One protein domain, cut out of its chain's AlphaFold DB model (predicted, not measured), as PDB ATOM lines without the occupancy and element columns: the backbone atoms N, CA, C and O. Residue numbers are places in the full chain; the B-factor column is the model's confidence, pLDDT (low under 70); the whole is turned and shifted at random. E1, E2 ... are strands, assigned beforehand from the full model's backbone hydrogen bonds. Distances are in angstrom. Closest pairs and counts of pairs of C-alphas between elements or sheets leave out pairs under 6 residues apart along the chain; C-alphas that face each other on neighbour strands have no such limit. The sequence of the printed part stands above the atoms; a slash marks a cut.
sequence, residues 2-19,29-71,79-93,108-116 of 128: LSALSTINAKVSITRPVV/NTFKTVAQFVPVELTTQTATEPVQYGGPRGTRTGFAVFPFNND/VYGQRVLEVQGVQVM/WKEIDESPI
ATOM      1  N   LEU A   2     -68.929 -88.423  79.973       49.69
ATOM      2  CA  LEU A   2     -68.673 -87.333  79.026       49.69
ATOM      3  C   LEU A   2     -67.614 -87.800  78.022       49.69
ATOM      4  O   LEU A   2     -66.515 -88.165  78.428       49.69
ATOM      5  N   SER A   3     -67.934 -87.772  76.731       59.44
ATOM      6  CA  SER A   3     -66.935 -87.861  75.668       59.44
ATOM      7  C   SER A   3     -66.592 -86.447  75.214       59.44
ATOM      8  O   SER A   3     -67.494 -85.700  74.833       59.44
ATOM      9  N   ALA A   4     -65.315 -86.076  75.243       67.50
ATOM     10  CA  ALA A   4     -64.856 -84.824  74.655       67.50
ATOM     11  C   ALA A   4     -64.571 -85.042  73.164       67.50
ATOM     12  O   ALA A   4     -63.894 -86.009  72.800       67.50
ATOM     13  N   LEU A   5     -65.101 -84.150  72.325       79.88
ATOM     14  CA  LEU A   5     -64.763 -84.063  70.907       79.88
ATOM     15  C   LEU A   5     -63.678 -83.002  70.726       79.88
ATOM     16  O   LEU A   5     -63.779 -81.908  71.274       79.88
ATOM     17  N   SER A   6     -62.644 -83.338  69.962       87.00
ATOM     18  CA  SER A   6     -61.566 -82.420  69.593       87.00
ATOM     19  C   SER A   6     -61.306 -82.532  68.103       87.00
ATOM     20  O   SER A   6     -61.025 -83.629  67.623       87.00
ATOM     21  N   THR A   7     -61.325 -81.403  67.402       91.56
ATOM     22  CA  THR A   7     -61.075 -81.326  65.959       91.56
ATOM     23  C   THR A   7     -59.827 -80.498  65.696       91.56
ATOM     24  O   THR A   7     -59.686 -79.397  66.229       91.56
ATOM     25  N   ILE A   8     -58.905 -81.038  64.902       92.69
ATOM     26  CA  ILE A   8     -57.651 -80.372  64.536       92.69
ATOM     27  C   ILE A   8     -57.350 -80.548  63.051       92.69
ATOM     28  O   ILE A   8     -57.660 -81.580  62.459       92.69
ATOM     29  N   ASN A   9     -56.650 -79.575  62.473       94.44
ATOM     30  CA  ASN A   9     -55.983 -79.767  61.192       94.44
ATOM     31  C   ASN A   9     -54.702 -80.573  61.420       94.44
ATOM     32  O   ASN A   9     -53.818 -80.158  62.173       94.44
ATOM     33  N   ALA A  10     -54.610 -81.734  60.783       92.38
ATOM     34  CA  ALA A  10     -53.512 -82.671  60.942       92.38
ATOM     35  C   ALA A  10     -52.911 -83.055  59.589       92.38
ATOM     36  O   ALA A  10     -53.502 -82.858  58.529       92.38
ATOM     37  N   LYS A  11     -51.708 -83.630  59.639       93.88
ATOM     38  CA  LYS A  11     -51.086 -84.317  58.510       93.88
ATOM     39  C   LYS A  11     -50.915 -85.779  58.881       93.88
ATOM     40  O   LYS A  11     -50.316 -86.071  59.916       93.88
ATOM     41  N   VAL A  12     -51.427 -86.674  58.046       93.50
ATOM     42  CA  VAL A  12     -51.356 -88.123  58.272       93.50
ATOM     43  C   VAL A  12     -50.599 -88.815  57.148       93.50
ATOM     44  O   VAL A  12     -50.551 -88.328  56.019       93.50
ATOM     45  N   SER A  13     -50.005 -89.962  57.453       94.50
ATOM     46  CA  SER A  13     -49.525 -90.886  56.422       94.50
ATOM     47  C   SER A  13     -50.504 -92.042  56.280       94.50
ATOM     48  O   SER A  13     -51.017 -92.538  57.279       94.50
ATOM     49  N   ILE A  14     -50.764 -92.473  55.052       92.75
ATOM     50  CA  ILE A  14     -51.615 -93.625  54.758       92.75
ATOM     51  C   ILE A  14     -50.692 -94.812  54.522       92.75
ATOM     52  O   ILE A  14     -49.801 -94.765  53.668       92.75
ATOM     53  N   THR A  15     -50.904 -95.880  55.278       92.94
ATOM     54  CA  THR A  15     -50.180 -97.140  55.132       92.94
ATOM     55  C   THR A  15     -51.142 -98.247  54.737       92.94
ATOM     56  O   THR A  15     -52.282 -98.279  55.192       92.94
ATOM     57  N   ARG A  16     -50.691 -99.146  53.869       90.44
ATOM     58  CA  ARG A  16     -51.501-100.206  53.277       90.44
ATOM     59  C   ARG A  16     -50.896-101.563  53.600       90.44
ATOM     60  O   ARG A  16     -49.676-101.699  53.452       90.44
ATOM     61  N   PRO A  17     -51.702-102.563  53.989       87.31
ATOM     62  CA  PRO A  17     -51.203-103.911  54.172       87.31
ATOM     63  C   PRO A  17     -50.727-104.467  52.829       87.31
ATOM     64  O   PRO A  17     -51.433-104.420  51.820       87.31
ATOM     65  N   VAL A  18     -49.514-104.997  52.830       85.31
ATOM     66  CA  VAL A  18     -48.897-105.732  51.738       85.31
ATOM     67  C   VAL A  18     -48.635-107.132  52.259       85.31
ATOM     68  O   VAL A  18     -47.885-107.323  53.219       85.31
ATOM     69  N   VAL A  19     -49.279-108.105  51.624       80.50
ATOM     70  CA  VAL A  19     -49.037-109.518  51.901       80.50
ATOM     71  C   VAL A  19     -47.826-109.939  51.085       80.50
ATOM     72  O   VAL A  19     -47.876-109.937  49.855       80.50
ATOM     73  N   ASN A  29     -47.837-109.992  56.770       72.81
ATOM     74  CA  ASN A  29     -48.525-108.727  56.528       72.81
ATOM     75  C   ASN A  29     -47.603-107.587  56.959       72.81
ATOM     76  O   ASN A  29     -47.417-107.344  58.148       72.81
ATOM     77  N   THR A  30     -47.026-106.887  55.988       82.06
ATOM     78  CA  THR A  30     -46.278-105.646  56.232       82.06
ATOM     79  C   THR A  30     -47.150-104.445  55.897       82.06
ATOM     80  O   THR A  30     -48.103-104.569  55.136       82.06
ATOM     81  N   PHE A  31     -46.845-103.270  56.443       86.00
ATOM     82  CA  PHE A  31     -47.526-102.033  56.065       86.00
ATOM     83  C   PHE A  31     -46.581-101.157  55.259       86.00
ATOM     84  O   PHE A  31     -45.515-100.769  55.734       86.00
ATOM     85  N   LYS A  32     -46.975-100.833  54.028       90.19
ATOM     86  CA  LYS A  32     -46.232 -99.917  53.164       90.19
ATOM     87  C   LYS A  32     -46.901 -98.554  53.172       90.19
ATOM     88  O   LYS A  32     -48.110 -98.456  52.988       90.19
ATOM     89  N   THR A  33     -46.111 -97.499  53.322       91.00
ATOM     90  CA  THR A  33     -46.619 -96.134  53.159       91.00
ATOM     91  C   THR A  33     -46.960 -95.876  51.691       91.00
ATOM     92  O   THR A  33     -46.102 -96.038  50.822       91.00
ATOM     93  N   VAL A  34     -48.209 -95.498  51.416       91.38
ATOM     94  CA  VAL A  34     -48.716 -95.201  50.063       91.38
ATOM     95  C   VAL A  34     -48.946 -93.709  49.835       91.38
ATOM     96  O   VAL A  34     -48.916 -93.261  48.695       91.38
ATOM     97  N   ALA A  35     -49.116 -92.931  50.905       90.94
ATOM     98  CA  ALA A  35     -49.165 -91.474  50.861       90.94
ATOM     99  C   ALA A  35     -48.641 -90.894  52.178       90.94
ATOM    100  O   ALA A  35     -48.831 -91.487  53.241       90.94
ATOM    101  N   GLN A  36     -47.988 -89.736  52.117       91.50
ATOM    102  CA  GLN A  36     -47.406 -89.068  53.281       91.50
ATOM    103  C   GLN A  36     -47.913 -87.640  53.398       91.50
ATOM    104  O   GLN A  36     -48.168 -86.979  52.394       91.50
ATOM    105  N   PHE A  37     -48.000 -87.167  54.640       88.56
ATOM    106  CA  PHE A  37     -48.327 -85.780  54.974       88.56
ATOM    107  C   PHE A  37     -49.640 -85.270  54.366       88.56
ATOM    108  O   PHE A  37     -49.768 -84.084  54.059       88.56
ATOM    109  N   VAL A  38     -50.619 -86.161  54.225       91.06
ATOM    110  CA  VAL A  38     -51.936 -85.842  53.682       91.06
ATOM    111  C   VAL A  38     -52.663 -84.930  54.669       91.06
ATOM    112  O   VAL A  38     -52.829 -85.325  55.828       91.06
ATOM    113  N   PRO A  39     -53.060 -83.711  54.257       91.88
ATOM    114  CA  PRO A  39     -53.795 -82.804  55.120       91.88
ATOM    115  C   PRO A  39     -55.210 -83.334  55.345       91.88
ATOM    116  O   PRO A  39     -55.903 -83.704  54.394       91.88
ATOM    117  N   VAL A  40     -55.627 -83.365  56.607       92.69
ATOM    118  CA  VAL A  40     -56.950 -83.831  57.027       92.69
ATOM    119  C   VAL A  40     -57.479 -82.986  58.169       92.69
ATOM    120  O   VAL A  40     -56.710 -82.498  59.001       92.69
ATOM    121  N   GLU A  41     -58.798 -82.892  58.259       94.38
ATOM    122  CA  GLU A  41     -59.456 -82.478  59.492       94.38
ATOM    123  C   GLU A  41     -59.712 -83.730  60.339       94.38
ATOM    124  O   GLU A  41     -60.488 -84.610  59.961       94.38
ATOM    125  N   LEU A  42     -59.005 -83.852  61.462       92.88
ATOM    126  CA  LEU A  42     -59.050 -85.016  62.339       92.88
ATOM    127  C   LEU A  42     -59.896 -84.704  63.570       92.88
ATOM    128  O   LEU A  42     -59.487 -83.928  64.434       92.88
ATOM    129  N   THR A  43     -61.049 -85.360  63.674       93.38
ATOM    130  CA  THR A  43     -61.912 -85.302  64.853       93.38
ATOM    131  C   THR A  43     -61.707 -86.545  65.703       93.38
ATOM    132  O   THR A  43     -61.908 -87.664  65.238       93.38
ATOM    133  N   THR A  44     -61.321 -86.349  66.961       88.94
ATOM    134  CA  THR A  44     -61.125 -87.405  67.960       88.94
ATOM    135  C   THR A  44     -62.240 -87.367  68.994       88.94
ATOM    136  O   THR A  44     -62.561 -86.311  69.536       88.94
ATOM    137  N   GLN A  45     -62.766 -88.541  69.316       86.12
ATOM    138  CA  GLN A  45     -63.634 -88.812  70.445       86.12
ATOM    139  C   GLN A  45     -62.909 -89.776  71.387       86.12
ATOM    140  O   GLN A  45     -62.501 -90.869  70.999       86.12
ATOM    141  N   THR A  46     -62.730 -89.376  72.644       76.62
ATOM    142  CA  THR A  46     -62.201 -90.292  73.664       76.62
ATOM    143  C   THR A  46     -63.367 -90.872  74.449       76.62
ATOM    144  O   THR A  46     -64.130 -90.120  75.059       76.62
ATOM    145  N   ALA A  47     -63.498 -92.196  74.431       66.06
ATOM    146  CA  ALA A  47     -64.419 -92.924  75.287       66.06
ATOM    147  C   ALA A  47     -63.616 -93.732  76.314       66.06
ATOM    148  O   ALA A  47     -62.684 -94.463  75.973       66.06
ATOM    149  N   THR A  48     -63.971 -93.589  77.587       62.34
ATOM    150  CA  THR A  48     -63.444 -94.450  78.648       62.34
ATOM    151  C   THR A  48     -64.354 -95.663  78.737       62.34
ATOM    152  O   THR A  48     -65.469 -95.540  79.227       62.34
ATOM    153  N   GLU A  49     -63.928 -96.825  78.257       54.16
ATOM    154  CA  GLU A  49     -64.739 -98.033  78.415       54.16
ATOM    155  C   GLU A  49     -64.459 -98.665  79.791       54.16
ATOM    156  O   GLU A  49     -63.292 -98.855  80.159       54.16
ATOM    157  N   PRO A  50     -65.494 -98.984  80.591       49.62
ATOM    158  CA  PRO A  50     -65.313 -99.776  81.795       49.62
ATOM    159  C   PRO A  50     -65.004-101.218  81.385       49.62
ATOM    160  O   PRO A  50     -65.869-101.936  80.888       49.62
ATOM    161  N   VAL A  51     -63.761-101.649  81.584       57.25
ATOM    162  CA  VAL A  51     -63.352-103.039  81.352       57.25
ATOM    163  C   VAL A  51     -63.635-103.844  82.620       57.25
ATOM    164  O   VAL A  51     -63.257-103.433  83.716       57.25
ATOM    165  N   GLN A  52     -64.292-104.998  82.481       50.88
ATOM    166  CA  GLN A  52     -64.714-105.831  83.615       50.88
ATOM    167  C   GLN A  52     -63.532-106.477  84.376       50.88
ATOM    168  O   GLN A  52     -63.706-106.891  85.516       50.88
ATOM    169  N   TYR A  53     -62.328-106.509  83.788       49.66
ATOM    170  CA  TYR A  53     -61.075-106.962  84.408       49.66
ATOM    171  C   TYR A  53     -59.882-106.180  83.816       49.66
ATOM    172  O   TYR A  53     -59.696-106.189  82.604       49.66
ATOM    173  N   GLY A  54     -59.062-105.520  84.651       51.28
ATOM    174  CA  GLY A  54     -57.753-104.967  84.234       51.28
ATOM    175  C   GLY A  54     -57.591-103.437  84.166       51.28
ATOM    176  O   GLY A  54     -56.527-102.973  83.772       51.28
ATOM    177  N   GLY A  55     -58.588-102.651  84.589       45.19
ATOM    178  CA  GLY A  55     -58.515-101.179  84.625       45.19
ATOM    179  C   GLY A  55     -59.040-100.495  83.349       45.19
ATOM    180  O   GLY A  55     -59.249-101.153  82.331       45.19
ATOM    181  N   PRO A  56     -59.321 -99.179  83.390       51.09
ATOM    182  CA  PRO A  56     -59.911 -98.467  82.258       51.09
ATOM    183  C   PRO A  56     -58.916 -98.367  81.094       51.09
ATOM    184  O   PRO A  56     -57.867 -97.734  81.220       51.09
ATOM    185  N   ARG A  57     -59.261 -98.943  79.936       57.62
ATOM    186  CA  ARG A  57     -58.592 -98.634  78.665       57.62
ATOM    187  C   ARG A  57     -59.362 -97.509  77.980       57.62
ATOM    188  O   ARG A  57     -60.556 -97.624  77.716       57.62
ATOM    189  N   GLY A  58     -58.680 -96.395  77.731       62.78
ATOM    190  CA  GLY A  58     -59.232 -95.328  76.906       62.78
ATOM    191  C   GLY A  58     -59.204 -95.768  75.450       62.78
ATOM    192  O   GLY A  58     -58.125 -95.862  74.868       62.78
ATOM    193  N   THR A  59     -60.365 -96.026  74.859       73.06
ATOM    194  CA  THR A  59     -60.463 -96.245  73.417       73.06
ATOM    195  C   THR A  59     -60.648 -94.880  72.764       73.06
ATOM    196  O   THR A  59     -61.617 -94.164  73.033       73.06
ATOM    197  N   ARG A  60     -59.697 -94.488  71.914       84.69
ATOM    198  CA  ARG A  60     -59.844 -93.299  71.072       84.69
ATOM    199  C   ARG A  60     -60.398 -93.717  69.729       84.69
ATOM    200  O   ARG A  60     -59.831 -94.562  69.043       84.69
ATOM    201  N   THR A  61     -61.513 -93.122  69.368       89.25
ATOM    202  CA  THR A  61     -62.142 -93.279  68.064       89.25
ATOM    203  C   THR A  61     -62.327 -91.907  67.455       89.25
ATOM    204  O   THR A  61     -62.044 -90.882  68.076       89.25
ATOM    205  N   GLY A  62     -62.802 -91.857  66.224       91.38
ATOM    206  CA  GLY A  62     -63.143 -90.588  65.626       91.38
ATOM    207  C   GLY A  62     -63.427 -90.708  64.152       91.38
ATOM    208  O   GLY A  62     -63.670 -91.797  63.627       91.38
ATOM    209  N   PHE A  63     -63.379 -89.561  63.489       93.62
ATOM    210  CA  PHE A  63     -63.421 -89.503  62.043       93.62
ATOM    211  C   PHE A  63     -62.396 -88.507  61.505       93.62
ATOM    212  O   PHE A  63     -62.017 -87.552  62.178       93.62
ATOM    213  N   ALA A  64     -61.919 -88.756  60.295       92.94
ATOM    214  CA  ALA A  64     -61.043 -87.869  59.548       92.94
ATOM    215  C   ALA A  64     -61.739 -87.468  58.249       92.94
ATOM    216  O   ALA A  64     -62.344 -88.317  57.592       92.94
ATOM    217  N   VAL A  65     -61.659 -86.195  57.882       92.50
ATOM    218  CA  VAL A  65     -62.167 -85.685  56.609       92.50
ATOM    219  C   VAL A  65     -60.987 -85.407  55.690       92.50
ATOM    220  O   VAL A  65     -60.103 -84.610  56.003       92.50
ATOM    221  N   PHE A  66     -60.979 -86.101  54.559       89.94
ATOM    222  CA  PHE A  66     -59.992 -85.987  53.500       89.94
ATOM    223  C   PHE A  66     -60.604 -85.260  52.296       89.94
ATOM    224  O   PHE A  66     -61.776 -85.489  51.973       89.94
ATOM    225  N   PRO A  67     -59.811 -84.476  51.549       82.00
ATOM    226  CA  PRO A  67     -60.211 -84.072  50.207       82.00
ATOM    227  C   PRO A  67     -60.412 -85.318  49.322       82.00
ATOM    228  O   PRO A  67     -59.690 -86.307  49.472       82.00
ATOM    229  N   PHE A  68     -61.396 -85.282  48.414       70.62
ATOM    230  CA  PHE A  68     -61.905 -86.446  47.657       70.62
ATOM    231  C   PHE A  68     -60.868 -87.239  46.853       70.62
ATOM    232  O   PHE A  68     -61.091 -88.402  46.541       70.62
ATOM    233  N   ASN A  69     -59.708 -86.656  46.568       70.38
ATOM    234  CA  ASN A  69     -58.702 -87.256  45.694       70.38
ATOM    235  C   ASN A  69     -57.779 -88.269  46.401       70.38
ATOM    236  O   ASN A  69     -56.781 -88.692  45.820       70.38
ATOM    237  N   ASN A  70     -58.062 -88.642  47.652       78.25
ATOM    238  CA  ASN A  70     -57.238 -89.593  48.399       78.25
ATOM    239  C   ASN A  70     -57.748 -91.037  48.233       78.25
ATOM    240  O   ASN A  70     -58.895 -91.330  48.551       78.25
ATOM    241  N   ASP A  71     -56.881 -91.958  47.792       84.56
ATOM    242  CA  ASP A  71     -57.154 -93.409  47.720       84.56
ATOM    243  C   ASP A  71     -56.967 -94.060  49.100       84.56
ATOM    244  O   ASP A  71     -55.980 -94.766  49.328       84.56
ATOM    245  N   VAL A  79     -51.372 -92.982  60.010       93.31
ATOM    246  CA  VAL A  79     -50.316 -92.701  60.984       93.31
ATOM    247  C   VAL A  79     -50.301 -91.208  61.271       93.31
ATOM    248  O   VAL A  79     -50.086 -90.397  60.366       93.31
ATOM    249  N   TYR A  80     -50.530 -90.850  62.534       90.50
ATOM    250  CA  TYR A  80     -50.520 -89.476  63.031       90.50
ATOM    251  C   TYR A  80     -49.546 -89.355  64.206       90.50
ATOM    252  O   TYR A  80     -49.810 -89.836  65.310       90.50
ATOM    253  N   GLY A  81     -48.393 -88.723  63.971       87.38
ATOM    254  CA  GLY A  81     -47.301 -88.712  64.946       87.38
ATOM    255  C   GLY A  81     -46.846 -90.141  65.264       87.38
ATOM    256  O   GLY A  81     -46.418 -90.862  64.370       87.38
ATOM    257  N   GLN A  82     -46.968 -90.547  66.529       86.00
ATOM    258  CA  GLN A  82     -46.662 -91.909  66.993       86.00
ATOM    259  C   GLN A  82     -47.896 -92.820  67.091       86.00
ATOM    260  O   GLN A  82     -47.799 -93.919  67.623       86.00
ATOM    261  N   ARG A  83     -49.065 -92.365  66.627       87.06
ATOM    262  CA  ARG A  83     -50.326 -93.105  66.749       87.06
ATOM    263  C   ARG A  83     -50.691 -93.780  65.442       87.06
ATOM    264  O   ARG A  83     -50.547 -93.183  64.373       87.06
ATOM    265  N   VAL A  84     -51.232 -94.987  65.558       91.00
ATOM    266  CA  VAL A  84     -51.792 -95.750  64.444       91.00
ATOM    267  C   VAL A  84     -53.309 -95.779  64.591       91.00
ATOM    268  O   VAL A  84     -53.844 -96.206  65.613       91.00
ATOM    269  N   LEU A  85     -54.005 -95.287  63.571       92.69
ATOM    270  CA  LEU A  85     -55.459 -95.229  63.505       92.69
ATOM    271  C   LEU A  85     -55.924 -96.233  62.450       92.69
ATOM    272  O   LEU A  85     -55.669 -96.066  61.254       92.69
ATOM    273  N   GLU A  86     -56.586 -97.292  62.891       92.88
ATOM    274  CA  GLU A  86     -57.172 -98.299  62.019       92.88
ATOM    275  C   GLU A  86     -58.461 -97.768  61.394       92.88
ATOM    276  O   GLU A  86     -59.349 -97.279  62.103       92.88
ATOM    277  N   VAL A  87     -58.577 -97.882  60.071       94.06
ATOM    278  CA  VAL A  87     -59.785 -97.490  59.347       94.06
ATOM    279  C   VAL A  87     -60.915 -98.472  59.660       94.06
ATOM    280  O   VAL A  87     -60.791 -99.673  59.470       94.06
ATOM    281  N   GLN A  88     -62.045 -97.944  60.125       93.31
ATOM    282  CA  GLN A  88     -63.261 -98.711  60.420       93.31
ATOM    283  C   GLN A  88     -64.297 -98.594  59.296       93.31
ATOM    284  O   GLN A  88     -65.182 -99.432  59.156       93.31
ATOM    285  N   GLY A  89     -64.211 -97.537  58.488       91.69
ATOM    286  CA  GLY A  89     -65.099 -97.333  57.352       91.69
ATOM    287  C   GLY A  89     -64.768 -96.066  56.581       91.69
ATOM    288  O   GLY A  89     -64.300 -95.084  57.157       91.69
ATOM    289  N   VAL A  90     -65.038 -96.100  55.279       91.62
ATOM    290  CA  VAL A  90     -64.809 -94.996  54.343       91.62
ATOM    291  C   VAL A  90     -66.147 -94.598  53.730       91.62
ATOM    292  O   VAL A  90     -66.888 -95.450  53.243       91.62
ATOM    293  N   GLN A  91     -66.466 -93.310  53.768       90.12
ATOM    294  CA  GLN A  91     -67.695 -92.739  53.231       90.12
ATOM    295  C   GLN A  91     -67.342 -91.565  52.327       90.12
ATOM    296  O   GLN A  91     -66.667 -90.632  52.753       90.12
ATOM    297  N   VAL A  92     -67.815 -91.594  51.087       86.81
ATOM    298  CA  VAL A  92     -67.773 -90.424  50.207       86.81
ATOM    299  C   VAL A  92     -69.016 -89.597  50.489       86.81
ATOM    300  O   VAL A  92     -70.131 -90.107  50.407       86.81
ATOM    301  N   MET A  93     -68.818 -88.334  50.838       82.44
ATOM    302  CA  MET A  93     -69.895 -87.393  51.107       82.44
ATOM    303  C   MET A  93     -69.848 -86.264  50.071       82.44
ATOM    304  O   MET A  93     -68.763 -85.749  49.788       82.44
ATOM    305  N   TRP A 108     -62.367 -94.068  62.293       93.81
ATOM    306  CA  TRP A 108     -61.148 -94.728  62.742       93.81
ATOM    307  C   TRP A 108     -61.189 -95.087  64.226       93.81
ATOM    308  O   TRP A 108     -61.951 -94.514  65.012       93.81
ATOM    309  N   LYS A 109     -60.334 -96.039  64.598       91.31
ATOM    310  CA  LYS A 109     -60.061 -96.448  65.976       91.31
ATOM    311  C   LYS A 109     -58.551 -96.476  66.199       91.31
ATOM    312  O   LYS A 109     -57.821 -97.042  65.394       91.31
ATOM    313  N   GLU A 110     -58.080 -95.838  67.263       89.94
ATOM    314  CA  GLU A 110     -56.678 -95.917  67.673       89.94
ATOM    315  C   GLU A 110     -56.383 -97.344  68.139       89.94
ATOM    316  O   GLU A 110     -57.123 -97.910  68.950       89.94
ATOM    317  N   ILE A 111     -55.314 -97.920  67.600       86.25
ATOM    318  CA  ILE A 111     -54.813 -99.229  68.007       86.25
ATOM    319  C   ILE A 111     -53.475 -99.054  68.714       86.25
ATOM    320  O   ILE A 111     -52.679 -98.181  68.366       86.25
ATOM    321  N   ASP A 112     -53.246 -99.896  69.718       74.50
ATOM    322  CA  ASP A 112     -52.017 -99.918  70.509       74.50
ATOM    323  C   ASP A 112     -50.927-100.666  69.725       74.50
ATOM    324  O   ASP A 112     -50.525-101.780  70.052       74.50
ATOM    325  N   GLU A 113     -50.527-100.079  68.599       65.12
ATOM    326  CA  GLU A 113     -49.399-100.520  67.793       65.12
ATOM    327  C   GLU A 113     -48.415 -99.359  67.666       65.12
ATOM    328  O   GLU A 113     -48.775 -98.252  67.258       65.12
ATOM    329  N   SER A 114     -47.146 -99.609  67.995       56.28
ATOM    330  CA  SER A 114     -46.083 -98.673  67.631       56.28
ATOM    331  C   SER A 114     -45.999 -98.611  66.102       56.28
ATOM    332  O   SER A 114     -46.043 -99.670  65.473       56.28
ATOM    333  N   PRO A 115     -45.868 -97.426  65.473       51.59
ATOM    334  CA  PRO A 115     -45.672 -97.333  64.034       51.59
ATOM    335  C   PRO A 115     -44.376 -98.072  63.699       51.59
ATOM    336  O   PRO A 115     -43.282 -97.611  64.022       51.59
ATOM    337  N   ILE A 116     -44.512 -99.273  63.140       47.03
ATOM    338  CA  ILE A 116     -43.390-100.159  62.851       47.03
ATOM    339  C   ILE A 116     -42.530 -99.468  61.792       47.03
ATOM    340  O   ILE A 116     -42.846 -99.491  60.602       47.03
TER     341      ILE A 116
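This is residues 2 to 19, 29 to 71, 79 to 93 and 108 to 116 of the 128 residues of an uncharacterized protein of Hyphomicrobiaceae bacterium (UniProt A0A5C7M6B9). One strongly twisted sheet of five strands is folded back on itself: the long, sharply bent strands E1 and E2 face E5 and E4, with E3 as the hinge. The printed part has 85 residues, with no named helix and five named strands, E1 to E5 along the chain. The sheet's order is E1, E2, E3, E5, E4, antiparallel throughout, and the class is all strand. The whole is only just compact, close to loose, with a radius of gyration of the C-alphas of 14.1 A and spans of 41 by 30 by 22 A.

E1, residues 5 to 19, is an edge strand and bends by 89 degrees at Asn 9. Its antiparallel neighbour E2, residues 29 to 49, bends by 121 degrees at Gln 36; N 8 and O 42 are 3.0 A apart, within hydrogen-bond range. E2 forms a hairpin with E3, residues 57 to 67, where N 43 and O 63 are 2.8 A apart. E3 is also the antiparallel neighbour of E5, residues 108 to 111, with N 110 and O 60 at 2.8 A. E5 is antiparallel to the other edge strand, E4, residues 83 to 93, with N 86 and O 109 at 2.8 A. E4 bends by 69 degrees at Gln 88. Residues 79 to 80 pair antiparallel with residues 83 to 84 of E4. E2 and E4 are apart, as are E1 and E5.

E1 begins at C-alpha 5, (-64.763, -84.063, 70.907), and measures 35.4 A. E2 measures 29.3 A, E3 32.0 A and E4 25.7 A. E5 measures 9.4 A and ends at C-alpha 111, (-54.813, -99.229, 68.007).

The C-alphas of Tyr 53 and Asn 69, the two farthest apart, are 43.5 A apart. Residues 20 to 28, 72 to 78 and 94 to 107 are not printed; the C-alpha gaps are 4.7, 14.9 and 16.3 A. The link from E2 to E3 is short. The pLDDT is under 70 at residues 2 to 4, 47 to 58 and 113 to 116.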